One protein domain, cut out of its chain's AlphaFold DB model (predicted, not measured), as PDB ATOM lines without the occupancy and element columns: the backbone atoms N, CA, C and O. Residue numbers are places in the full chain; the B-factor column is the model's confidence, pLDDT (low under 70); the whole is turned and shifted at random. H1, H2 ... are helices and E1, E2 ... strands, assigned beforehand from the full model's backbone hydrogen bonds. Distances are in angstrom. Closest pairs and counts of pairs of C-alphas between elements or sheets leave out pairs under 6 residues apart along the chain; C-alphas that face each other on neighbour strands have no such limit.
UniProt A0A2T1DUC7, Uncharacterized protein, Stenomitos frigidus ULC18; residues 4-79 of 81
ATOM      1  N   ALA A   4      25.885  41.553 -68.868       70.75
ATOM      2  CA  ALA A   4      24.461  41.505 -69.228       70.75
ATOM      3  C   ALA A   4      23.677  40.450 -68.427       70.75
ATOM      4  O   ALA A   4      22.555  40.707 -68.002       70.75
ATOM      5  N   ILE A   5      24.283  39.285 -68.180       77.19
ATOM      6  CA  ILE A   5      23.655  38.192 -67.423       77.19
ATOM      7  C   ILE A   5      23.556  38.559 -65.938       77.19
ATOM      8  O   ILE A   5      22.539  38.280 -65.307       77.19
ATOM      9  N   ASP A   6      24.567  39.238 -65.396       80.25
ATOM     10  CA  ASP A   6      24.553  39.676 -63.998       80.25
ATOM     11  C   ASP A   6      23.504  40.769 -63.754       80.25
ATOM     12  O   ASP A   6      22.734  40.667 -62.801       80.25
ATOM     13  N   LYS A   7      23.352  41.726 -64.684       80.06
ATOM     14  CA  LYS A   7      22.248  42.704 -64.639       80.06
ATOM     15  C   LYS A   7      20.868  42.053 -64.723       80.06
ATOM     16  O   LYS A   7      19.947  42.490 -64.042       80.06
ATOM     17  N   LEU A   8      20.707  41.000 -65.527       81.94
ATOM     18  CA  LEU A   8      19.443  40.258 -65.603       81.94
ATOM     19  C   LEU A   8      19.123  39.520 -64.296       81.94
ATOM     20  O   LEU A   8      17.962  39.464 -63.896       81.94
ATOM     21  N   LYS A   9      20.131  38.967 -63.611       83.38
ATOM     22  CA  LYS A   9      19.951  38.360 -62.281       83.38
ATOM     23  C   LYS A   9      19.582  39.403 -61.229       83.38
ATOM     24  O   LYS A   9      18.713  39.143 -60.403       83.38
ATOM     25  N   GLU A  10      20.199  40.578 -61.281       83.69
ATOM     26  CA  GLU A  10      19.917  41.679 -60.360       83.69
ATOM     27  C   GLU A  10      18.493  42.223 -60.543       83.69
ATOM     28  O   GLU A  10      17.745  42.319 -59.572       83.69
ATOM     29  N   LEU A  11      18.067  42.452 -61.790       80.31
ATOM     30  CA  LEU A  11      16.692  42.843 -62.117       80.31
ATOM     31  C   LEU A  11      15.673  41.782 -61.691       80.31
ATOM     32  O   LEU A  11      14.629  42.119 -61.139       80.31
ATOM     33  N   ARG A  12      15.982  40.494 -61.893       81.94
ATOM     34  CA  ARG A  12      15.134  39.395 -61.411       81.94
ATOM     35  C   ARG A  12      14.992  39.436 -59.891       81.94
ATOM     36  O   ARG A  12      13.879  39.311 -59.394       81.94
ATOM     37  N   ASN A  13      16.089  39.616 -59.158       83.56
ATOM     38  CA  ASN A  13      16.041  39.706 -57.701       83.56
ATOM     39  C   ASN A  13      15.220  40.916 -57.244       83.56
ATOM     40  O   ASN A  13      14.381  40.772 -56.363       83.56
ATOM     41  N   GLN A  14      15.387  42.079 -57.881       83.62
ATOM     42  CA  GLN A  14      14.585  43.269 -57.585       83.62
ATOM     43  C   GLN A  14      13.090  43.049 -57.853       83.62
ATOM     44  O   GLN A  14      12.269  43.459 -57.037       83.62
ATOM     45  N   LEU A  15      12.735  42.360 -58.943       81.31
ATOM     46  CA  LEU A  15      11.354  41.974 -59.250       81.31
ATOM     47  C   LEU A  15      10.775  41.030 -58.195       81.31
ATOM     48  O   LEU A  15       9.683  41.278 -57.697       81.31
ATOM     49  N   VAL A  16      11.510  39.982 -57.813       83.69
ATOM     50  CA  VAL A  16      11.061  39.018 -56.793       83.69
ATOM     51  C   VAL A  16      10.885  39.703 -55.438       83.69
ATOM     52  O   VAL A  16       9.860  39.528 -54.788       83.69
ATOM     53  N   THR A  17      11.846  40.529 -55.022       83.12
ATOM     54  CA  THR A  17      11.746  41.290 -53.771       83.12
ATOM     55  C   THR A  17      10.629  42.335 -53.827       83.12
ATOM     56  O   THR A  17       9.953  42.561 -52.827       83.12
ATOM     57  N   GLY A  18      10.412  42.971 -54.981       79.56
ATOM     58  CA  GLY A  18       9.297  43.888 -55.203       79.56
ATOM     59  C   GLY A  18       7.948  43.185 -55.068       79.56
ATOM     60  O   GLY A  18       7.091  43.662 -54.329       79.56
ATOM     61  N   GLN A  19       7.796  42.015 -55.693       79.62
ATOM     62  CA  GLN A  19       6.585  41.202 -55.596       79.62
ATOM     63  C   GLN A  19       6.313  40.771 -54.155       79.62
ATOM     64  O   GLN A  19       5.216  40.984 -53.659       79.62
ATOM     65  N   GLN A  20       7.328  40.279 -53.437       81.69
ATOM     66  CA  GLN A  20       7.186  39.903 -52.026       81.69
ATOM     67  C   GLN A  20       6.706  41.063 -51.145       81.69
ATOM     68  O   GLN A  20       5.908  40.857 -50.234       81.69
ATOM     69  N   LYS A  21       7.170  42.291 -51.415       81.62
ATOM     70  CA  LYS A  21       6.704  43.487 -50.700       81.62
ATOM     71  C   LYS A  21       5.249  43.825 -51.029       81.62
ATOM     72  O   LYS A  21       4.522  44.228 -50.127       81.62
ATOM     73  N   ILE A  22       4.829  43.663 -52.285       81.69
ATOM     74  CA  ILE A  22       3.436  43.875 -52.709       81.69
ATOM     75  C   ILE A  22       2.524  42.822 -52.077       81.69
ATOM     76  O   ILE A  22       1.475  43.174 -51.540       81.69
ATOM     77  N   ASP A  23       2.941  41.556 -52.071       81.50
ATOM     78  CA  ASP A  23       2.190  40.462 -51.455       81.50
ATOM     79  C   ASP A  23       2.022  40.709 -49.949       81.50
ATOM     80  O   ASP A  23       0.907  40.654 -49.434       81.50
ATOM     81  N   GLN A  24       3.099  41.098 -49.252       82.69
ATOM     82  CA  GLN A  24       3.035  41.479 -47.837       82.69
ATOM     83  C   GLN A  24       2.132  42.690 -47.590       82.69
ATOM     84  O   GLN A  24       1.334  42.670 -46.656       82.69
ATOM     85  N   ALA A  25       2.229  43.739 -48.410       80.25
ATOM     86  CA  ALA A  25       1.371  44.915 -48.280       80.25
ATOM     87  C   ALA A  25      -0.109  44.563 -48.499       80.25
ATOM     88  O   ALA A  25      -0.975  45.062 -47.781       80.25
ATOM     89  N   THR A  26      -0.391  43.659 -49.440       81.62
ATOM     90  CA  THR A  26      -1.743  43.166 -49.727       81.62
ATOM     91  C   THR A  26      -2.289  42.345 -48.561       81.62
ATOM     92  O   THR A  26      -3.401  42.599 -48.107       81.62
ATOM     93  N   GLU A  27      -1.508  41.407 -48.021       85.00
ATOM     94  CA  GLU A  27      -1.871  40.610 -46.839       85.00
ATOM     95  C   GLU A  27      -2.128  41.496 -45.612       85.00
ATOM     96  O   GLU A  27      -3.148  41.356 -44.931       85.00
ATOM     97  N   MET A  28      -1.241  42.463 -45.356       85.50
ATOM     98  CA  MET A  28      -1.405  43.436 -44.275       85.50
ATOM     99  C   MET A  28      -2.654  44.303 -44.472       85.50
ATOM    100  O   MET A  28      -3.385  44.546 -43.512       85.50
ATOM    101  N   GLY A  29      -2.919  44.737 -45.706       83.94
ATOM    102  CA  GLY A  29      -4.110  45.498 -46.074       83.94
ATOM    103  C   GLY A  29      -5.398  44.714 -45.835       83.94
ATOM    104  O   GLY A  29      -6.303  45.209 -45.164       83.94
ATOM    105  N   LYS A  30      -5.445  43.446 -46.264       87.06
ATOM    106  CA  LYS A  30      -6.566  42.529 -46.004       87.06
ATOM    107  C   LYS A  30      -6.807  42.321 -44.510       87.06
ATOM    108  O   LYS A  30      -7.948  42.404 -44.055       87.06
ATOM    109  N   ALA A  31      -5.749  42.090 -43.733       86.44
ATOM    110  CA  ALA A  31      -5.850  41.925 -42.284       86.44
ATOM    111  C   ALA A  31      -6.340  43.207 -41.586       86.44
ATOM    112  O   ALA A  31      -7.179  43.143 -40.683       86.44
ATOM    113  N   SER A  32      -5.849  44.369 -42.026       86.94
ATOM    114  CA  SER A  32      -6.292  45.676 -41.540       86.94
ATOM    115  C   SER A  32      -7.771  45.906 -41.851       86.94
ATOM    116  O   SER A  32      -8.546  46.197 -40.943       86.94
ATOM    117  N   LEU A  33      -8.194  45.661 -43.096       85.94
ATOM    118  CA  LEU A  33      -9.588  45.787 -43.511       85.94
ATOM    119  C   LEU A  33     -10.498  44.863 -42.698       85.94
ATOM    120  O   LEU A  33     -11.514  45.314 -42.176       85.94
ATOM    121  N   LEU A  34     -10.115  43.598 -42.504       89.06
ATOM    122  CA  LEU A  34     -10.875  42.657 -41.677       89.06
ATOM    123  C   LEU A  34     -11.058  43.177 -40.244       89.06
ATOM    124  O   LEU A  34     -12.138  43.043 -39.663       89.06
ATOM    125  N   LYS A  35     -10.012  43.778 -39.668       88.56
ATOM    126  CA  LYS A  35     -10.066  44.388 -38.336       88.56
ATOM    127  C   LYS A  35     -10.999  45.600 -38.317       88.56
ATOM    128  O   LYS A  35     -11.799  45.710 -37.392       88.56
ATOM    129  N   THR A  36     -10.936  46.465 -39.328       88.06
ATOM    130  CA  THR A  36     -11.813  47.637 -39.470       88.06
ATOM    131  C   THR A  36     -13.277  47.228 -39.631       88.06
ATOM    132  O   THR A  36     -14.139  47.767 -38.938       88.06
ATOM    133  N   LEU A  37     -13.566  46.228 -40.469       87.62
ATOM    134  CA  LEU A  37     -14.910  45.671 -40.643       87.62
ATOM    135  C   LEU A  37     -15.463  45.158 -39.306       87.62
ATOM    136  O   LEU A  37     -16.549  45.556 -38.886       87.62
ATOM    137  N   LYS A  38     -14.676  44.357 -38.577       87.94
ATOM    138  CA  LYS A  38     -15.067  43.834 -37.257       87.94
ATOM    139  C   LYS A  38     -15.252  44.937 -36.212       87.94
ATOM    140  O   LYS A  38     -16.177  44.844 -35.408       87.94
ATOM    141  N   ALA A  39     -14.417  45.976 -36.227       87.69
ATOM    142  CA  ALA A  39     -14.543  47.126 -35.330       87.69
ATOM    143  C   ALA A  39     -15.839  47.919 -35.567       87.69
ATOM    144  O   ALA A  39     -16.427  48.420 -34.613       87.69
ATOM    145  N   ASN A  40     -16.322  47.958 -36.813       85.31
ATOM    146  CA  ASN A  40     -17.602  48.563 -37.193       85.31
ATOM    147  C   ASN A  40     -18.802  47.604 -37.033       85.31
ATOM    148  O   ASN A  40     -19.904  47.901 -37.486       85.31
ATOM    149  N   GLY A  41     -18.615  46.442 -36.394       83.56
ATOM    150  CA  GLY A  41     -19.685  45.473 -36.135       83.56
ATOM    151  C   GLY A  41     -20.046  44.573 -37.323       83.56
ATOM    152  O   GLY A  41     -20.992  43.789 -37.229       83.56
ATOM    153  N   ILE A  42     -19.291  44.634 -38.422       86.38
ATOM    154  CA  ILE A  42     -19.503  43.799 -39.606       86.38
ATOM    155  C   ILE A  42     -18.875  42.424 -39.355       86.38
ATOM    156  O   ILE A  42     -17.677  42.296 -39.088       86.38
ATOM    157  N   LYS A  43     -19.682  41.362 -39.464       87.25
ATOM    158  CA  LYS A  43     -19.245  39.966 -39.285       87.25
ATOM    159  C   LYS A  43     -18.574  39.424 -40.550       87.25
ATOM    160  O   LYS A  43     -19.045  38.462 -41.142       87.25
ATOM    161  N   ALA A  44     -17.493  40.068 -40.974       87.06
ATOM    162  CA  ALA A  44     -16.693  39.603 -42.098       87.06
ATOM    163  C   ALA A  44     -15.944  38.306 -41.730       87.06
ATOM    164  O   ALA A  44     -15.205  38.269 -40.737       87.06
ATOM    165  N   ASP A  45     -16.148  37.263 -42.536       88.69
ATOM    166  CA  ASP A  45     -15.508  35.951 -42.413       88.69
ATOM    167  C   ASP A  45     -14.086  35.993 -42.997       88.69
ATOM    168  O   ASP A  45     -13.120  35.624 -42.330       88.69
ATOM    169  N   GLU A  46     -13.956  36.510 -44.222       87.56
ATOM    170  CA  GLU A  46     -12.703  36.575 -44.981       87.56
ATOM    171  C   GLU A  46     -12.691  37.800 -45.905       87.56
ATOM    172  O   GLU A  46     -13.724  38.157 -46.465       87.56
ATOM    173  N   VAL A  47     -11.530  38.431 -46.100       88.75
ATOM    174  CA  VAL A  47     -11.331  39.478 -47.116       88.75
ATOM    175  C   VAL A  47     -10.692  38.848 -48.354       88.75
ATOM    176  O   VAL A  47      -9.548  38.399 -48.314       88.75
ATOM    177  N   LEU A  48     -11.430  38.832 -49.462       86.19
ATOM    178  CA  LEU A  48     -10.994  38.269 -50.738       86.19
ATOM    179  C   LEU A  48     -10.065  39.232 -51.482       86.19
ATOM    180  O   LEU A  48      -8.993  38.832 -51.942       86.19
ATOM    181  N   GLU A  49     -10.444  40.507 -51.546       85.31
ATOM    182  CA  GLU A  49      -9.701  41.549 -52.256       85.31
ATOM    183  C   GLU A  49      -9.601  42.812 -51.410       85.31
ATOM    184  O   GLU A  49     -10.501  43.144 -50.641       85.31
ATOM    185  N   PHE A  50      -8.478  43.503 -51.552       84.50
ATOM    186  CA  PHE A  50      -8.211  44.775 -50.904       84.50
ATOM    187  C   PHE A  50      -7.453  45.651 -51.894       84.50
ATOM    188  O   PHE A  50      -6.442  45.219 -52.450       84.50
ATOM    189  N   ASP A  51      -7.950  46.860 -52.096       81.81
ATOM    190  CA  ASP A  51      -7.295  47.914 -52.848       81.81
ATOM    191  C   ASP A  51      -6.697  48.936 -51.870       81.81
ATOM    192  O   ASP A  51      -7.285  49.272 -50.840       81.81
ATOM    193  N   LEU A  52      -5.533  49.480 -52.222       72.12
ATOM    194  CA  LEU A  52      -4.847  50.528 -51.466       72.12
ATOM    195  C   LEU A  52      -5.668  51.828 -51.377       72.12
ATOM    196  O   LEU A  52      -5.367  52.674 -50.539       72.12
ATOM    197  N   ASN A  53      -6.722  51.961 -52.187       78.31
ATOM    198  CA  ASN A  53      -7.695  53.055 -52.132       78.31
ATOM    199  C   ASN A  53      -8.792  52.864 -51.061       78.31
ATOM    200  O   ASN A  53      -9.764  53.617 -51.031       78.31
ATOM    201  N   GLY A  54      -8.683  51.842 -50.205       73.81
ATOM    202  CA  GLY A  54      -9.654  51.579 -49.139       73.81
ATOM    203  C   GLY A  54     -10.911  50.835 -49.599       73.81
ATOM    204  O   GLY A  54     -11.809  50.606 -48.790       73.81
ATOM    205  N   ALA A  55     -10.970  50.420 -50.866       84.62
ATOM    206  CA  ALA A  55     -11.983  49.495 -51.356       84.62
ATOM    207  C   ALA A  55     -11.579  48.046 -51.045       84.62
ATOM    208  O   ALA A  55     -10.399  47.697 -51.000       84.62
ATOM    209  N   GLY A  56     -12.553  47.166 -50.860       88.50
ATOM    210  CA  GLY A  56     -12.279  45.747 -50.685       88.50
ATOM    211  C   GLY A  56     -13.498  44.877 -50.908       88.50
ATOM    212  O   GLY A  56     -14.632  45.350 -50.923       88.50
ATOM    213  N   ILE A  57     -13.257  43.583 -51.079       90.25
ATOM    214  CA  ILE A  57     -14.296  42.562 -51.173       90.25
ATOM    215  C   ILE A  57     -14.097  41.587 -50.028       90.25
ATOM    216  O   ILE A  57     -12.999  41.069 -49.825       90.25
ATOM    217  N   PHE A  58     -15.168  41.300 -49.303       91.12
ATOM    218  CA  PHE A  58     -15.169  40.362 -48.192       91.12
ATOM    219  C   PHE A  58     -16.364  39.408 -48.264       91.12
ATOM    220  O   PHE A  58     -17.345  39.639 -48.971       91.12
ATOM    221  N   MET A  59     -16.263  38.304 -47.537       91.44
ATOM    222  CA  MET A  59     -17.306  37.302 -47.372       91.44
ATOM    223  C   MET A  59     -18.008  37.507 -46.031       91.44
ATOM    224  O   MET A  59     -17.352  37.737 -45.016       91.44
ATOM    225  N   MET A  60     -19.336  37.402 -46.021       90.62
ATOM    226  CA  MET A  60     -20.143  37.346 -44.800       90.62
ATOM    227  C   MET A  60     -21.290  36.352 -44.998       90.62
ATOM    228  O   MET A  60     -22.142  36.537 -45.871       90.62
ATOM    229  N   GLY A  61     -21.323  35.284 -44.199       86.19
ATOM    230  CA  GLY A  61     -22.396  34.286 -44.226       86.19
ATOM    231  C   GLY A  61     -22.535  33.569 -45.575       86.19
ATOM    232  O   GLY A  61     -23.648  33.263 -45.995       86.19
ATOM    233  N   GLY A  62     -21.421  33.357 -46.284       86.88
ATOM    234  CA  GLY A  62     -21.392  32.698 -47.598       86.88
ATOM    235  C   GLY A  62     -21.714  33.600 -48.798       86.88
ATOM    236  O   GLY A  62     -21.746  33.113 -49.926       86.88
ATOM    237  N   LYS A  63     -21.927  34.903 -48.584       89.62
ATOM    238  CA  LYS A  63     -22.176  35.898 -49.639       89.62
ATOM    239  C   LYS A  63     -21.013  36.877 -49.764       89.62
ATOM    240  O   LYS A  63     -20.357  37.183 -48.768       89.62
ATOM    241  N   LYS A  64     -20.791  37.386 -50.979       91.81
ATOM    242  CA  LYS A  64     -19.776  38.407 -51.272       91.81
ATOM    243  C   LYS A  64     -20.334  39.804 -51.024       91.81
ATOM    244  O   LYS A  64     -21.450  40.110 -51.437       91.81
ATOM    245  N   TYR A  65     -19.529  40.656 -50.411       91.81
ATOM    246  CA  TYR A  65     -19.826  42.059 -50.168       91.81
ATOM    247  C   TYR A  65     -18.646  42.908 -50.619       91.81
ATOM    248  O   TYR A  65     -17.495  42.527 -50.423       91.81
ATOM    249  N   VAL A  66     -18.938  44.058 -51.210       91.31
ATOM    250  CA  VAL A  66     -17.957  45.116 -51.435       91.31
ATOM    251  C   VAL A  66     -18.028  46.084 -50.261       91.31
ATOM    252  O   VAL A  66     -19.120  46.381 -49.779       91.31
ATOM    253  N   CYS A  67     -16.888  46.570 -49.789       89.50
ATOM    254  CA  CYS A  67     -16.806  47.683 -48.856       89.50
ATOM    255  C   CYS A  67     -15.923  48.798 -49.403       89.50
ATOM    256  O   CYS A  67     -14.938  48.539 -50.091       89.50
ATOM    257  N   GLN A  68     -16.255  50.019 -49.011       89.62
ATOM    258  CA  GLN A  68     -15.416  51.196 -49.112       89.62
ATOM    259  C   GLN A  68     -15.190  51.713 -47.692       89.62
ATOM    260  O   GLN A  68     -16.143  51.975 -46.958       89.62
ATOM    261  N   VAL A  69     -13.926  51.809 -47.295       83.25
ATOM    262  CA  VAL A  69     -13.532  52.491 -46.064       83.25
ATOM    263  C   VAL A  69     -13.450  53.981 -46.375       83.25
ATOM    264  O   VAL A  69     -12.777  54.382 -47.327       83.25
ATOM    265  N   GLU A  70     -14.152  54.772 -45.578       81.75
ATOM    266  CA  GLU A  70     -14.186  56.232 -45.624       81.75
ATOM    267  C   GLU A  70     -13.710  56.766 -44.259       81.75
ATOM    268  O   GLU A  70     -13.595  56.010 -43.290       81.75
ATOM    269  N   ASP A  71     -13.386  58.056 -44.162       77.81
ATOM    270  CA  ASP A  71     -12.875  58.647 -42.913       77.81
ATOM    271  C   ASP A  71     -13.901  58.603 -41.759       77.81
ATOM    272  O   ASP A  71     -13.534  58.645 -40.582       77.81
ATOM    273  N   ASP A  72     -15.189  58.502 -42.087       78.44
ATOM    274  CA  ASP A  72     -16.337  58.516 -41.183       78.44
ATOM    275  C   ASP A  72     -16.974  57.134 -40.952       78.44
ATOM    276  O   ASP A  72     -17.857  57.001 -40.098       78.44
ATOM    277  N   GLY A  73     -16.509  56.083 -41.635       80.94
ATOM    278  CA  GLY A  73     -17.028  54.735 -41.424       80.94
ATOM    279  C   GLY A  73     -16.666  53.722 -42.504       80.94
ATOM    280  O   GLY A  73     -15.713  53.870 -43.265       80.94
ATOM    281  N   VAL A  74     -17.433  52.631 -42.540       85.44
ATOM    282  CA  VAL A  74     -17.314  51.606 -43.580       85.44
ATOM    283  C   VAL A  74     -18.657  51.422 -44.266       85.44
ATOM    284  O   VAL A  74     -19.592  50.862 -43.691       85.44
ATOM    285  N   SER A  75     -18.722  51.853 -45.518       87.94
ATOM    286  CA  SER A  75     -19.844  51.608 -46.414       87.94
ATOM    287  C   SER A  75     -19.694  50.214 -47.021       87.94
ATOM    288  O   SER A  75     -18.623  49.875 -47.517       87.94
ATOM    289  N   TYR A  76     -20.732  49.370 -46.992       89.69
ATOM    290  CA  TYR A  76     -20.678  48.045 -47.621       89.69
ATOM    291  C   TYR A  76     -21.991  47.648 -48.304       89.69
ATOM    292  O   TYR A  76     -23.076  48.037 -47.876       89.69
ATOM    293  N   GLY A  77     -21.895  46.851 -49.370       89.19
ATOM    294  CA  GLY A  77     -23.029  46.382 -50.167       89.19
ATOM    295  C   GLY A  77     -22.849  44.941 -50.642       89.19
ATOM    296  O   GLY A  77     -21.739  44.512 -50.942       89.19
ATOM    297  N   GLU A  78     -23.941  44.173 -50.689       91.38
ATOM    298  CA  GLU A  78     -23.925  42.793 -51.200       91.38
ATOM    299  C   GLU A  78     -23.673  42.795 -52.713       91.38
ATOM    300  O   GLU A  78     -24.398  43.445 -53.470       91.38
ATOM    301  N   ILE A  79     -22.680  42.027 -53.163       87.25
ATOM    302  CA  ILE A  79     -22.447  41.778 -54.584       87.25
ATOM    303  C   ILE A  79     -23.402  40.660 -55.000       87.25
ATOM    304  O   ILE A  79     -23.154  39.481 -54.736       87.25
TER     305      ILE A  79
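AT A GLANCE: This is residues 4 to 79 of the 81 residues of an uncharacterized protein of Stenomitos frigidus ULC18 (UniProt A0A2T1DUC7). A small, strongly twisted sheet of four strands is covered on one face by the last part of one long helix, H1, whose residues 4 to 24 stick out as a free arm. The printed part has 76 residues, with H1 before E1, E2, E3 and E4, a meander, each strand the antiparallel neighbour of the one before. The class is mixed, in two layers, only just loose, close to extended: radius of gyration of the C-alphas 16.7 A, spans 54 by 27 by 17 A.

HOW THE PARTS SIT: E1, residues 46 to 50, and E2, residues 55 to 60, form a hairpin, with N 57 and O 49 2.8 A apart. E2 and E3, residues 63 to 70, form another, with N 58 and O 65 2.9 A apart. E3 and E4, residues 73 to 78, form a third, with N 68 and O 75 2.8 A apart. H1, residues 4 to 39, is on the sheet; its closest C-alpha pair with E1 is Lys 30 and Phe 50, 5.6 A. In H1 every O i to N i+4 pair is within hydrogen-bond range.

IN THESE COORDINATES: H1 runs 52.0 A from C-alpha 4 at (24.461, 41.505, -69.228). E1 measures 11.1 A, E2 16.0 A, E3 22.2 A and E4 16.9 A, ending at C-alpha 78 (-23.925, 42.793, -51.200).

THE WHOLE: The farthest C-alphas, Ala 4 and Gly 41, are 55.3 A apart. The printed part has no cut, no long link and no residue under pLDDT 70.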